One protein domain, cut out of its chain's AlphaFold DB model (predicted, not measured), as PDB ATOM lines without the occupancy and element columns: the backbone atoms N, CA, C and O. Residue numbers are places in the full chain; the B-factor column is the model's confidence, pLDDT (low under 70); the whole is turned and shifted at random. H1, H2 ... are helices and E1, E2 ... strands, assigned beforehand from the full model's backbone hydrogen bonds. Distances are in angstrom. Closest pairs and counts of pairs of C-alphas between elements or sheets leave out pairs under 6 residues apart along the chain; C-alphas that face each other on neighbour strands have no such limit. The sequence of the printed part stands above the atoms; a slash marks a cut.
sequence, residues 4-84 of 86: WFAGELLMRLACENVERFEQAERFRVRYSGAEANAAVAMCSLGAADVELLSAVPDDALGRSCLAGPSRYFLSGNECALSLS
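What this domain is: This is residues 4 to 84 of the 86 residues of an uncharacterized protein of Verrucomicrobia bacterium ADurb.Bin345 (UniProt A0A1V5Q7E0). Look for a small body with one long arm: the antiparallel hairpin of E2 and E3, with the loop of residues 16 to 26 at its tip, reaches away from a body in which H1 packs on a small parallel pair of strands, E1 and E4. The short H2 packs loosely by E3 near the hairpin's base, and the final stretch, residues 67 to 84, has no named element, though residues 82 to 83 pair with E4. The printed part has 81 residues, with two named helices and four named strands in the order E1, E2, E3, H1, E4, H2. The class is mixed, helices and strands, with under half of the residues, 37, in named elements. The whole is only just loose, close to compact, with a radius of gyration of the C-alphas of 14.1 A and spans of 42 by 31 by 19 A.

How they stand to each other: Begin with E2, residues 10 to 15, and E3, residues 27 to 32, a hairpin whose directions differ by 148 degrees. Look at N 12 and O 30, 2.7 A apart, and N 30 and O 12, 2.9 A apart, within hydrogen-bond range. Next find H2, residues 60 to 66: its closest C-alpha to E3 is that of Cys 65, 6.3 A from that of Tyr 31. H2 and E2 are near each other, with 5 pairs of C-alphas within 10 A. Now go to E1, residues 4 to 6, and E4, residues 50 to 53, parallel neighbours at 26 degrees, where N 5 and O 51 are 2.8 A apart. H1, residues 34 to 44, comes closest to E4 at the C-alphas of Ala 39 and Val 50, 6.3 A, and to E1 at those of Phe 5 and Glu 35, 5.6 A. H1 and H2 are apart. In both helices every O i to N i+4 pair is within hydrogen-bond range. Residues 50 to 51 of E4 pair antiparallel with residues 82 to 83.

Where its parts are: Find C-alpha 10 at (-48.656, -14.893, 11.524); from there E2 runs 15.9 A to C-alpha 15. E3 covers 14.7 A. H1 starts at C-alpha 34, (-52.059, -11.874, 3.596), and runs 15.3 A. E1 is 6.5 A long and E4 10.3 A. H2 runs 10.2 A and ends at C-alpha 66, (-37.840, -19.319, 8.617).

The domain as a whole: The two C-alphas farthest apart are those of Gln 23 and Ala 48, 42.5 A. The printed part has no cut. The link from E2 to E3, 11 residues, is long. Read the B-factor column: the mean pLDDT of the printed part is 76.2, and residues 67 to 84 are under 70.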
ATOM      1  N   TRP A   4     -42.063  -6.570  -4.254       85.31
ATOM      2  CA  TRP A   4     -41.990  -6.581  -2.800       85.31
ATOM      3  C   TRP A   4     -43.382  -6.644  -2.182       85.31
ATOM      4  O   TRP A   4     -44.265  -5.863  -2.536       85.31
ATOM      5  N   PHE A   5     -43.540  -7.535  -1.214       85.56
ATOM      6  CA  PHE A   5     -44.663  -7.608  -0.295       85.56
ATOM      7  C   PHE A   5     -44.154  -7.265   1.102       85.56
ATOM      8  O   PHE A   5     -43.098  -7.741   1.500       85.56
ATOM      9  N   ALA A   6     -44.874  -6.437   1.852       87.88
ATOM     10  CA  ALA A   6     -44.472  -6.035   3.197       87.88
ATOM     11  C   ALA A   6     -45.650  -6.198   4.150       87.88
ATOM     12  O   ALA A   6     -46.694  -5.586   3.933       87.88
ATOM     13  N   GLY A   7     -45.486  -7.018   5.184       86.31
ATOM     14  CA  GLY A   7     -46.570  -7.332   6.109       86.31
ATOM     15  C   GLY A   7     -46.145  -8.262   7.233       86.31
ATOM     16  O   GLY A   7     -44.959  -8.527   7.435       86.31
ATOM     17  N   GLU A   8     -47.120  -8.771   7.978       86.62
ATOM     18  CA  GLU A   8     -46.878  -9.621   9.144       86.62
ATOM     19  C   GLU A   8     -47.039 -11.104   8.800       86.62
ATOM     20  O   GLU A   8     -48.061 -11.541   8.261       86.62
ATOM     21  N   LEU A   9     -46.031 -11.904   9.151       84.56
ATOM     22  CA  LEU A   9     -46.131 -13.354   9.114       84.56
ATOM     23  C   LEU A   9     -46.710 -13.855  10.439       84.56
ATOM     24  O   LEU A   9     -46.101 -13.737  11.499       84.56
ATOM     25  N   LEU A  10     -47.891 -14.455  10.368       87.50
ATOM     26  CA  LEU A  10     -48.656 -14.893  11.524       87.50
ATOM     27  C   LEU A  10     -48.582 -16.409  11.700       87.50
ATOM     28  O   LEU A  10     -48.623 -17.189  10.744       87.50
ATOM     29  N   MET A  11     -48.555 -16.842  12.959       89.12
ATOM     30  CA  MET A  11     -48.801 -18.233  13.312       89.12
ATOM     31  C   MET A  11     -50.303 -18.523  13.246       89.12
ATOM     32  O   MET A  11     -51.112 -17.904  13.934       89.12
ATOM     33  N   ARG A  12     -50.679 -19.519  12.451       90.56
ATOM     34  CA  ARG A  12     -52.035 -20.045  12.353       90.56
ATOM     35  C   ARG A  12     -52.132 -21.376  13.087       90.56
ATOM     36  O   ARG A  12     -51.525 -22.365  12.675       90.56
ATOM     37  N   LEU A  13     -52.956 -21.398  14.128       92.88
ATOM     38  CA  LEU A  13     -53.380 -22.612  14.818       92.88
ATOM     39  C   LEU A  13     -54.645 -23.136  14.141       92.88
ATOM     40  O   LEU A  13     -55.682 -22.473  14.153       92.88
ATOM     41  N   ALA A  14     -54.553 -24.292  13.493       91.31
ATOM     42  CA  ALA A  14     -55.696 -24.930  12.852       91.31
ATOM     43  C   ALA A  14     -56.167 -26.126  13.685       91.31
ATOM     44  O   ALA A  14     -55.359 -27.009  13.983       91.31
ATOM     45  N   CYS A  15     -57.459 -26.163  14.023       94.69
ATOM     46  CA  CYS A  15     -58.088 -27.367  14.563       94.69
ATOM     47  C   CYS A  15     -57.982 -28.502  13.539       94.69
ATOM     48  O   CYS A  15     -58.118 -28.279  12.329       94.69
ATOM     49  N   GLU A  16     -57.751 -29.715  14.022       90.56
ATOM     50  CA  GLU A  16     -57.778 -30.910  13.185       90.56
ATOM     51  C   GLU A  16     -59.210 -31.462  13.089       90.56
ATOM     52  O   GLU A  16     -60.113 -30.989  13.771       90.56
ATOM     53  N   ASN A  17     -59.451 -32.405  12.173       88.88
ATOM     54  CA  ASN A  17     -60.701 -33.179  12.072       88.88
ATOM     55  C   ASN A  17     -62.027 -32.382  12.070       88.88
ATOM     56  O   ASN A  17     -63.075 -32.931  12.397       88.88
ATOM     57  N   VAL A  18     -62.008 -31.108  11.648       86.12
ATOM     58  CA  VAL A  18     -63.183 -30.207  11.664       86.12
ATOM     59  C   VAL A  18     -63.723 -29.971  13.088       86.12
ATOM     60  O   VAL A  18     -64.894 -29.652  13.293       86.12
ATOM     61  N   GLU A  19     -62.857 -30.111  14.089       92.31
ATOM     62  CA  GLU A  19     -63.185 -29.856  15.484       92.31
ATOM     63  C   GLU A  19     -63.434 -28.367  15.723       92.31
ATOM     64  O   GLU A  19     -62.790 -27.482  15.143       92.31
ATOM     65  N   ARG A  20     -64.372 -28.075  16.628       92.19
ATOM     66  CA  ARG A  20     -64.481 -26.733  17.199       92.19
ATOM     67  C   ARG A  20     -63.288 -26.488  18.105       92.19
ATOM     68  O   ARG A  20     -62.729 -27.416  18.681       92.19
ATOM     69  N   PHE A  21     -62.950 -25.219  18.285       92.69
ATOM     70  CA  PHE A  21     -61.813 -24.823  19.110       92.69
ATOM     71  C   PHE A  21     -61.880 -25.388  20.540       92.69
ATOM     72  O   PHE A  21     -60.866 -25.797  21.084       92.69
ATOM     73  N   GLU A  22     -63.080 -25.476  21.120       95.56
ATOM     74  CA  GLU A  22     -63.315 -25.994  22.479       95.56
ATOM     75  C   GLU A  22     -63.129 -27.514  22.600       95.56
ATOM     76  O   GLU A  22     -62.976 -28.030  23.702       95.56
ATOM     77  N   GLN A  23     -63.193 -28.233  21.479       93.94
ATOM     78  CA  GLN A  23     -63.097 -29.695  21.419       93.94
ATOM     79  C   GLN A  23     -61.706 -30.158  20.976       93.94
ATOM     80  O   GLN A  23     -61.385 -31.333  21.122       93.94
ATOM     81  N   ALA A  24     -60.907 -29.251  20.413       93.81
ATOM     82  CA  ALA A  24     -59.621 -29.581  19.834       93.81
ATOM     83  C   ALA A  24     -58.589 -29.881  20.928       93.81
ATOM     84  O   ALA A  24     -58.211 -29.008  21.708       93.81
ATOM     85  N   GLU A  25     -58.079 -31.113  20.951       93.69
ATOM     86  CA  GLU A  25     -56.969 -31.501  21.835       93.69
ATOM     87  C   GLU A  25     -55.600 -31.138  21.242       93.69
ATOM     88  O   GLU A  25     -54.583 -31.116  21.940       93.69
ATOM     89  N   ARG A  26     -55.553 -30.894  19.927       94.00
ATOM     90  CA  ARG A  26     -54.330 -30.613  19.175       94.00
ATOM     91  C   ARG A  26     -54.576 -29.541  18.129       94.00
ATOM     92  O   ARG A  26     -55.633 -29.478  17.507       94.00
ATOM     93  N   PHE A  27     -53.541 -28.742  17.891       93.75
ATOM     94  CA  PHE A  27     -53.532 -27.749  16.828       93.75
ATOM     95  C   PHE A  27     -52.389 -28.018  15.870       93.75
ATOM     96  O   PHE A  27     -51.232 -28.168  16.271       93.75
ATOM     97  N   ARG A  28     -52.705 -27.988  14.579       91.56
ATOM     98  CA  ARG A  28     -51.689 -27.961  13.541       91.56
ATOM     99  C   ARG A  28     -51.193 -26.533  13.365       91.56
ATOM    100  O   ARG A  28     -51.934 -25.666  12.900       91.56
ATOM    101  N   VAL A  29     -49.925 -26.316  13.693       89.69
ATOM    102  CA  VAL A  29     -49.240 -25.035  13.493       89.69
ATOM    103  C   VAL A  29     -48.879 -24.858  12.017       89.69
ATOM    104  O   VAL A  29     -48.336 -25.765  11.381       89.69
ATOM    105  N   ARG A  30     -49.182 -23.683  11.463       86.50
ATOM    106  CA  ARG A  30     -48.701 -23.214  10.155       86.50
ATOM    107  C   ARG A  30     -48.329 -21.739  10.242       86.50
ATOM    108  O   ARG A  30     -48.867 -21.034  11.084       86.50
ATOM    109  N   TYR A  31     -47.492 -21.263   9.330       85.50
ATOM    110  CA  TYR A  31     -47.221 -19.835   9.159       85.50
ATOM    111  C   TYR A  31     -47.949 -19.314   7.921       85.50
ATOM    112  O   TYR A  31     -47.972 -19.984   6.889       85.50
ATOM    113  N   SER A  32     -48.615 -18.169   8.046       84.81
ATOM    114  CA  SER A  32     -49.464 -17.571   7.012       84.81
ATOM    115  C   SER A  32     -49.522 -16.057   7.200       84.81
ATOM    116  O   SER A  32     -49.351 -15.561   8.301       84.81
ATOM    117  N   GLY A  33     -49.844 -15.314   6.150       86.62
ATOM    118  CA  GLY A  33     -50.064 -13.864   6.193       86.62
ATOM    119  C   GLY A  33     -50.697 -13.432   4.879       86.62
ATOM    120  O   GLY A  33     -50.575 -14.165   3.896       86.62
ATOM    121  N   ALA A  34     -51.415 -12.309   4.838       90.44
ATOM    122  CA  ALA A  34     -52.059 -11.874   3.596       90.44
ATOM    123  C   ALA A  34     -51.005 -11.637   2.501       90.44
ATOM    124  O   ALA A  34     -51.105 -12.171   1.397       90.44
ATOM    125  N   GLU A  35     -49.942 -10.936   2.868       89.75
ATOM    126  CA  GLU A  35     -48.809 -10.584   2.023       89.75
ATOM    127  C   GLU A  35     -47.969 -11.810   1.660       89.75
ATOM    128  O   GLU A  35     -47.615 -11.993   0.498       89.75
ATOM    129  N   ALA A  36     -47.734 -12.709   2.620       84.75
ATOM    130  CA  ALA A  36     -47.042 -13.975   2.371       84.75
ATOM    131  C   ALA A  36     -47.812 -14.864   1.377       84.75
ATOM    132  O   ALA A  36     -47.235 -15.441   0.456       84.75
ATOM    133  N   ASN A  37     -49.136 -14.943   1.529       86.81
ATOM    134  CA  ASN A  37     -49.990 -15.713   0.628       86.81
ATOM    135  C   ASN A  37     -50.027 -15.095  -0.776       86.81
ATOM    136  O   ASN A  37     -50.013 -15.836  -1.758       86.81
ATOM    137  N   ALA A  38     -50.047 -13.764  -0.883       88.56
ATOM    138  CA  ALA A  38     -49.973 -13.069  -2.163       88.56
ATOM    139  C   ALA A  38     -48.625 -13.305  -2.861       88.56
ATOM    140  O   ALA A  38     -48.615 -13.627  -4.048       88.56
ATOM    141  N   ALA A  39     -47.512 -13.246  -2.122       84.38
ATOM    142  CA  ALA A  39     -46.180 -13.549  -2.638       84.38
ATOM    143  C   ALA A  39     -46.091 -14.981  -3.201       84.38
ATOM    144  O   ALA A  39     -45.688 -15.173  -4.348       84.38
ATOM    145  N   VAL A  40     -46.561 -15.988  -2.452       80.50
ATOM    146  CA  VAL A  40     -46.592 -17.384  -2.934       80.50
ATOM    147  C   VAL A  40     -47.526 -17.582  -4.112       80.50
ATOM    148  O   VAL A  40     -47.183 -18.326  -5.032       80.50
ATOM    149  N   ALA A  41     -48.694 -16.939  -4.115       83.31
ATOM    150  CA  ALA A  41     -49.599 -17.002  -5.255       83.31
ATOM    151  C   ALA A  41     -48.929 -16.420  -6.507       83.31
ATOM    152  O   ALA A  41     -49.009 -17.020  -7.574       83.31
ATOM    153  N   MET A  42     -48.205 -15.306  -6.367       81.50
ATOM    154  CA  MET A  42     -47.472 -14.676  -7.460       81.50
ATOM    155  C   MET A  42     -46.359 -15.586  -8.003       81.50
ATOM    156  O   MET A  42     -46.291 -15.797  -9.213       81.50
ATOM    157  N   CYS A  43     -45.561 -16.207  -7.130       77.25
ATOM    158  CA  CYS A  43     -44.563 -17.204  -7.540       77.25
ATOM    159  C   CYS A  43     -45.200 -18.420  -8.222       77.25
ATOM    160  O   CYS A  43     -44.713 -18.884  -9.249       77.25
ATOM    161  N   SER A  44     -46.321 -18.916  -7.692       73.88
ATOM    162  CA  SER A  44     -47.046 -20.061  -8.267       73.88
ATOM    163  C   SER A  44     -47.613 -19.765  -9.660       73.88
ATOM    164  O   SER A  44     -47.884 -20.691 -10.420       73.88
ATOM    165  N   LEU A  45     -47.787 -18.485 -10.005       82.88
ATOM    166  CA  LEU A  45     -48.199 -18.015 -11.330       82.88
ATOM    167  C   LEU A  45     -47.011 -17.753 -12.277       82.88
ATOM    168  O   LEU A  45     -47.219 -17.270 -13.388       82.88
ATOM    169  N   GLY A  46     -45.784 -18.083 -11.864       76.31
ATOM    170  CA  GLY A  46     -44.577 -17.979 -12.687       76.31
ATOM    171  C   GLY A  46     -43.839 -16.645 -12.575       76.31
ATOM    172  O   GLY A  46     -42.961 -16.371 -13.392       76.31
ATOM    173  N   ALA A  47     -44.173 -15.802 -11.594       75.06
ATOM    174  CA  ALA A  47     -43.368 -14.619 -11.317       75.06
ATOM    175  C   ALA A  47     -42.036 -15.015 -10.667       75.06
ATOM    176  O   ALA A  47     -42.010 -15.727  -9.660       75.06
ATOM    177  N   ALA A  48     -40.944 -14.511 -11.236       77.12
ATOM    178  CA  ALA A  48     -39.620 -14.539 -10.629       77.12
ATOM    179  C   ALA A  48     -39.396 -13.276  -9.777       77.12
ATOM    180  O   ALA A  48     -40.083 -12.271  -9.964       77.12
ATOM    181  N   ASP A  49     -38.412 -13.320  -8.877       77.06
ATOM    182  CA  ASP A  49     -37.974 -12.178  -8.061       77.06
ATOM    183  C   ASP A  49     -39.076 -11.593  -7.149       77.06
ATOM    184  O   ASP A  49     -39.289 -10.379  -7.106       77.06
ATOM    185  N   VAL A  50     -39.800 -12.445  -6.418       76.25
ATOM    186  CA  VAL A  50     -40.808 -12.003  -5.440       76.25
ATOM    187  C   VAL A  50     -40.235 -12.070  -4.033       76.25
ATOM    188  O   VAL A  50     -39.683 -13.100  -3.639       76.25
ATOM    189  N   GLU A  51     -40.416 -10.991  -3.270       82.38
ATOM    190  CA  GLU A  51     -39.905 -10.877  -1.911       82.38
ATOM    191  C   GLU A  51     -40.964 -10.536  -0.872       82.38
ATOM    192  O   GLU A  51     -41.890  -9.771  -1.139       82.38
ATOM    193  N   LEU A  52     -40.798 -11.085   0.335       80.62
ATOM    194  CA  LEU A  52     -41.598 -10.750   1.510       80.62
ATOM    195  C   LEU A  52     -40.708 -10.120   2.581       80.62
ATOM    196  O   LEU A  52     -39.829 -10.781   3.127       80.62
ATOM    197  N   LEU A  53     -41.003  -8.873   2.925       83.56
ATOM    198  CA  LEU A  53     -40.463  -8.173   4.078       83.56
ATOM    199  C   LEU A  53     -41.407  -8.367   5.270       83.56
ATOM    200  O   LEU A  53     -42.571  -7.963   5.224       83.56
ATOM    201  N   SER A  54     -40.905  -8.976   6.341       82.75
ATOM    202  CA  SER A  54     -41.669  -9.173   7.573       82.75
ATOM    203  C   SER A  54     -40.768  -9.145   8.801       82.75
ATOM    204  O   SER A  54     -39.613  -9.568   8.742       82.75
ATOM    205  N   ALA A  55     -41.306  -8.668   9.920       85.44
ATOM    206  CA  ALA A  55     -40.645  -8.751  11.213       85.44
ATOM    207  C   ALA A  55     -41.046 -10.053  11.916       85.44
ATOM    208  O   ALA A  55     -42.228 -10.385  12.010       85.44
ATOM    209  N   VAL A  56     -40.059 -10.776  12.444       83.56
ATOM    210  CA  VAL A  56     -40.261 -11.972  13.271       83.56
ATOM    211  C   VAL A  56     -39.441 -11.849  14.557       83.56
ATOM    212  O   VAL A  56     -38.387 -11.211  14.542       83.56
ATOM    213  N   PRO A  57     -39.895 -12.430  15.680       82.56
ATOM    214  CA  PRO A  57     -39.137 -12.392  16.927       82.56
ATOM    215  C   PRO A  57     -37.831 -13.197  16.817       82.56
ATOM    216  O   PRO A  57     -37.793 -14.241  16.167       82.56
ATOM    217  N   ASP A  58     -36.763 -12.768  17.498       86.00
ATOM    218  CA  ASP A  58     -35.533 -13.570  17.631       86.00
ATOM    219  C   ASP A  58     -35.674 -14.610  18.752       86.00
ATOM    220  O   ASP A  58     -35.018 -14.566  19.793       86.00
ATOM    221  N   ASP A  59     -36.588 -15.553  18.548       86.12
ATOM    222  CA  ASP A  59     -36.804 -16.686  19.437       86.12
ATOM    223  C   ASP A  59     -37.030 -17.987  18.647       86.12
ATOM    224  O   ASP A  59     -36.875 -18.056  17.423       86.12
ATOM    225  N   ALA A  60     -37.355 -19.069  19.357       86.62
ATOM    226  CA  ALA A  60     -37.605 -20.365  18.735       86.62
ATOM    227  C   ALA A  60     -38.801 -20.343  17.764       86.62
ATOM    228  O   ALA A  60     -38.780 -21.068  16.766       86.62
ATOM    229  N   LEU A  61     -39.817 -19.514  18.028       83.56
ATOM    230  CA  LEU A  61     -40.984 -19.383  17.160       83.56
ATOM    231  C   LEU A  61     -40.566 -18.697  15.869       83.56
ATOM    232  O   LEU A  61     -40.727 -19.295  14.805       83.56
ATOM    233  N   GLY A  62     -39.929 -17.529  15.959       83.25
ATOM    234  CA  GLY A  62     -39.456 -16.795  14.789       83.25
ATOM    235  C   GLY A  62     -38.514 -17.622  13.922       83.25
ATOM    236  O   GLY A  62     -38.723 -17.712  12.716       83.25
ATOM    237  N   ARG A  63     -37.560 -18.348  14.522       82.94
ATOM    238  CA  ARG A  63     -36.664 -19.265  13.789       82.94
ATOM    239  C   ARG A  63     -37.414 -20.383  13.071       82.94
ATOM    240  O   ARG A  63     -37.057 -20.743  11.951       82.94
ATOM    241  N   SER A  64     -38.459 -20.930  13.690       82.62
ATOM    242  CA  SER A  64     -39.268 -21.974  13.057       82.62
ATOM    243  C   SER A  64     -40.105 -21.454  11.882       82.62
ATOM    244  O   SER A  64     -40.363 -22.219  10.954       82.62
ATOM    245  N   CYS A  65     -40.455 -20.159  11.863       77.12
ATOM    246  CA  CYS A  65     -41.077 -19.511  10.706       77.12
ATOM    247  C   CYS A  65     -40.160 -19.536   9.474       77.12
ATOM    248  O   CYS A  65     -40.638 -19.733   8.360       77.12
ATOM    249  N   LEU A  66     -38.849 -19.375   9.686       73.88
ATOM    250  CA  LEU A  66     -37.840 -19.319   8.617       73.88
ATOM    251  C   LEU A  66     -37.456 -20.714   8.096       73.88
ATOM    252  O   LEU A  66     -37.010 -20.858   6.962       73.88
ATOM    253  N   ALA A  67     -37.620 -21.751   8.923       67.25
ATOM    254  CA  ALA A  67     -37.202 -23.123   8.619       67.25
ATOM    255  C   ALA A  67     -38.266 -23.973   7.889       67.25
ATOM    256  O   ALA A  67     -38.006 -25.131   7.557       67.25
ATOM    257  N   GLY A  68     -39.479 -23.450   7.682       59.34
ATOM    258  CA  GLY A  68     -40.600 -24.192   7.099       59.34
ATOM    259  C   GLY A  68     -40.417 -24.589   5.617       59.34
ATOM    260  O   GLY A  68     -39.629 -23.983   4.896       59.34
ATOM    261  N   PRO A  69     -41.178 -25.591   5.122       42.09
ATOM    262  CA  PRO A  69     -41.097 -26.082   3.736       42.09
ATOM    263  C   PRO A  69     -41.575 -25.064   2.691       42.09
ATOM    264  O   PRO A  69     -41.216 -25.168   1.519       42.09
ATOM    265  N   SER A  70     -42.352 -24.063   3.106       47.72
ATOM    266  CA  SER A  70     -42.525 -22.827   2.349       47.72
ATOM    267  C   SER A  70     -41.217 -22.049   2.495       47.72
ATOM    268  O   SER A  70     -41.048 -21.327   3.472       47.72
ATOM    269  N   ARG A  71     -40.245 -22.311   1.613       44.31
ATOM    270  CA  ARG A  71     -38.876 -21.780   1.699       44.31
ATOM    271  C   ARG A  71     -38.874 -20.257   1.565       44.31
ATOM    272  O   ARG A  71     -38.646 -19.732   0.486       44.31
ATOM    273  N   TYR A  72     -39.090 -19.564   2.671       50.41
ATOM    274  CA  TYR A  72     -38.806 -18.150   2.833       50.41
ATOM    275  C   TYR A  72     -37.502 -18.055   3.657       50.41
ATOM    276  O   TYR A  72     -37.523 -18.060   4.884       50.41
ATOM    277  N   PHE A  73     -36.346 -17.983   2.992       39.53
ATOM    278  CA  PHE A  73     -35.011 -17.720   3.585       39.53
ATOM    279  C   PHE A  73     -34.798 -16.314   4.206       39.53
ATOM    280  O   PHE A  73     -34.049 -15.505   3.672       39.53
ATOM    281  N   LEU A  74     -35.423 -16.004   5.342       40.19
ATOM    282  CA  LEU A  74     -35.236 -14.735   6.072       40.19
ATOM    283  C   LEU A  74     -33.966 -14.775   6.959       40.19
ATOM    284  O   LEU A  74     -33.639 -15.814   7.530       40.19
ATOM    285  N   SER A  75     -33.264 -13.644   7.110       28.66
ATOM    286  CA  SER A  75     -32.092 -13.460   7.990       28.66
ATOM    287  C   SER A  75     -32.185 -12.159   8.810       28.66
ATOM    288  O   SER A  75     -31.956 -11.085   8.262       28.66
ATOM    289  N   GLY A  76     -32.374 -12.273  10.132       30.31
ATOM    290  CA  GLY A  76     -32.113 -11.212  11.128       30.31
ATOM    291  C   GLY A  76     -33.113 -10.046  11.163       30.31
ATOM    292  O   GLY A  76     -33.906  -9.897  10.258       30.31
ATOM    293  N   ASN A  77     -33.088  -9.228  12.224       34.09
ATOM    294  CA  ASN A  77     -34.154  -8.309  12.692       34.09
ATOM    295  C   ASN A  77     -34.867  -7.365  11.688       34.09
ATOM    296  O   ASN A  77     -35.864  -6.762  12.067       34.09
ATOM    297  N   GLU A  78     -34.431  -7.276  10.435       40.34
ATOM    298  CA  GLU A  78     -35.194  -6.781   9.285       40.34
ATOM    299  C   GLU A  78     -34.751  -7.618   8.070       40.34
ATOM    300  O   GLU A  78     -33.604  -7.486   7.641       40.34
ATOM    301  N   CYS A  79     -35.590  -8.519   7.536       35.69
ATOM    302  CA  CYS A  79     -35.184  -9.350   6.390       35.69
ATOM    303  C   CYS A  79     -36.062  -9.198   5.147       35.69
ATOM    304  O   CYS A  79     -37.263  -9.451   5.157       35.69
ATOM    305  N   ALA A  80     -35.380  -8.815   4.067       38.16
ATOM    306  CA  ALA A  80     -35.757  -8.962   2.668       38.16
ATOM    307  C   ALA A  80     -35.424 -10.379   2.189       38.16
ATOM    308  O   ALA A  80     -34.531 -11.024   2.748       38.16
ATOM    309  N   LEU A  81     -36.153 -10.886   1.197       48.22
ATOM    310  CA  LEU A  81     -36.139 -12.308   0.928       48.22
ATOM    311  C   LEU A  81     -36.589 -12.705  -0.474       48.22
ATOM    312  O   LEU A  81     -37.778 -12.689  -0.755       48.22
ATOM    313  N   SER A  82     -35.685 -13.202  -1.310       40.16
ATOM    314  CA  SER A  82     -36.005 -13.656  -2.663       40.16
ATOM    315  C   SER A  82     -36.495 -15.107  -2.740       40.16
ATOM    316  O   SER A  82     -35.826 -16.054  -2.323       40.16
ATOM    317  N   LEU A  83     -37.678 -15.298  -3.329       43.50
ATOM    318  CA  LEU A  83     -38.121 -16.585  -3.867       43.50
ATOM    319  C   LEU A  83     -37.620 -16.697  -5.312       43.50
ATOM    320  O   LEU A  83     -38.238 -16.176  -6.239       43.50
ATOM    321  N   SER A  84     -36.484 -17.365  -5.512       37.00
ATOM    322  CA  SER A  84     -36.029 -17.770  -6.845       37.00
ATOM    323  C   SER A  84     -36.742 -19.066  -7.235       37.00
ATOM    324  O   SER A  84     -36.449 -20.128  -6.680       37.00
TER     325      SER A  84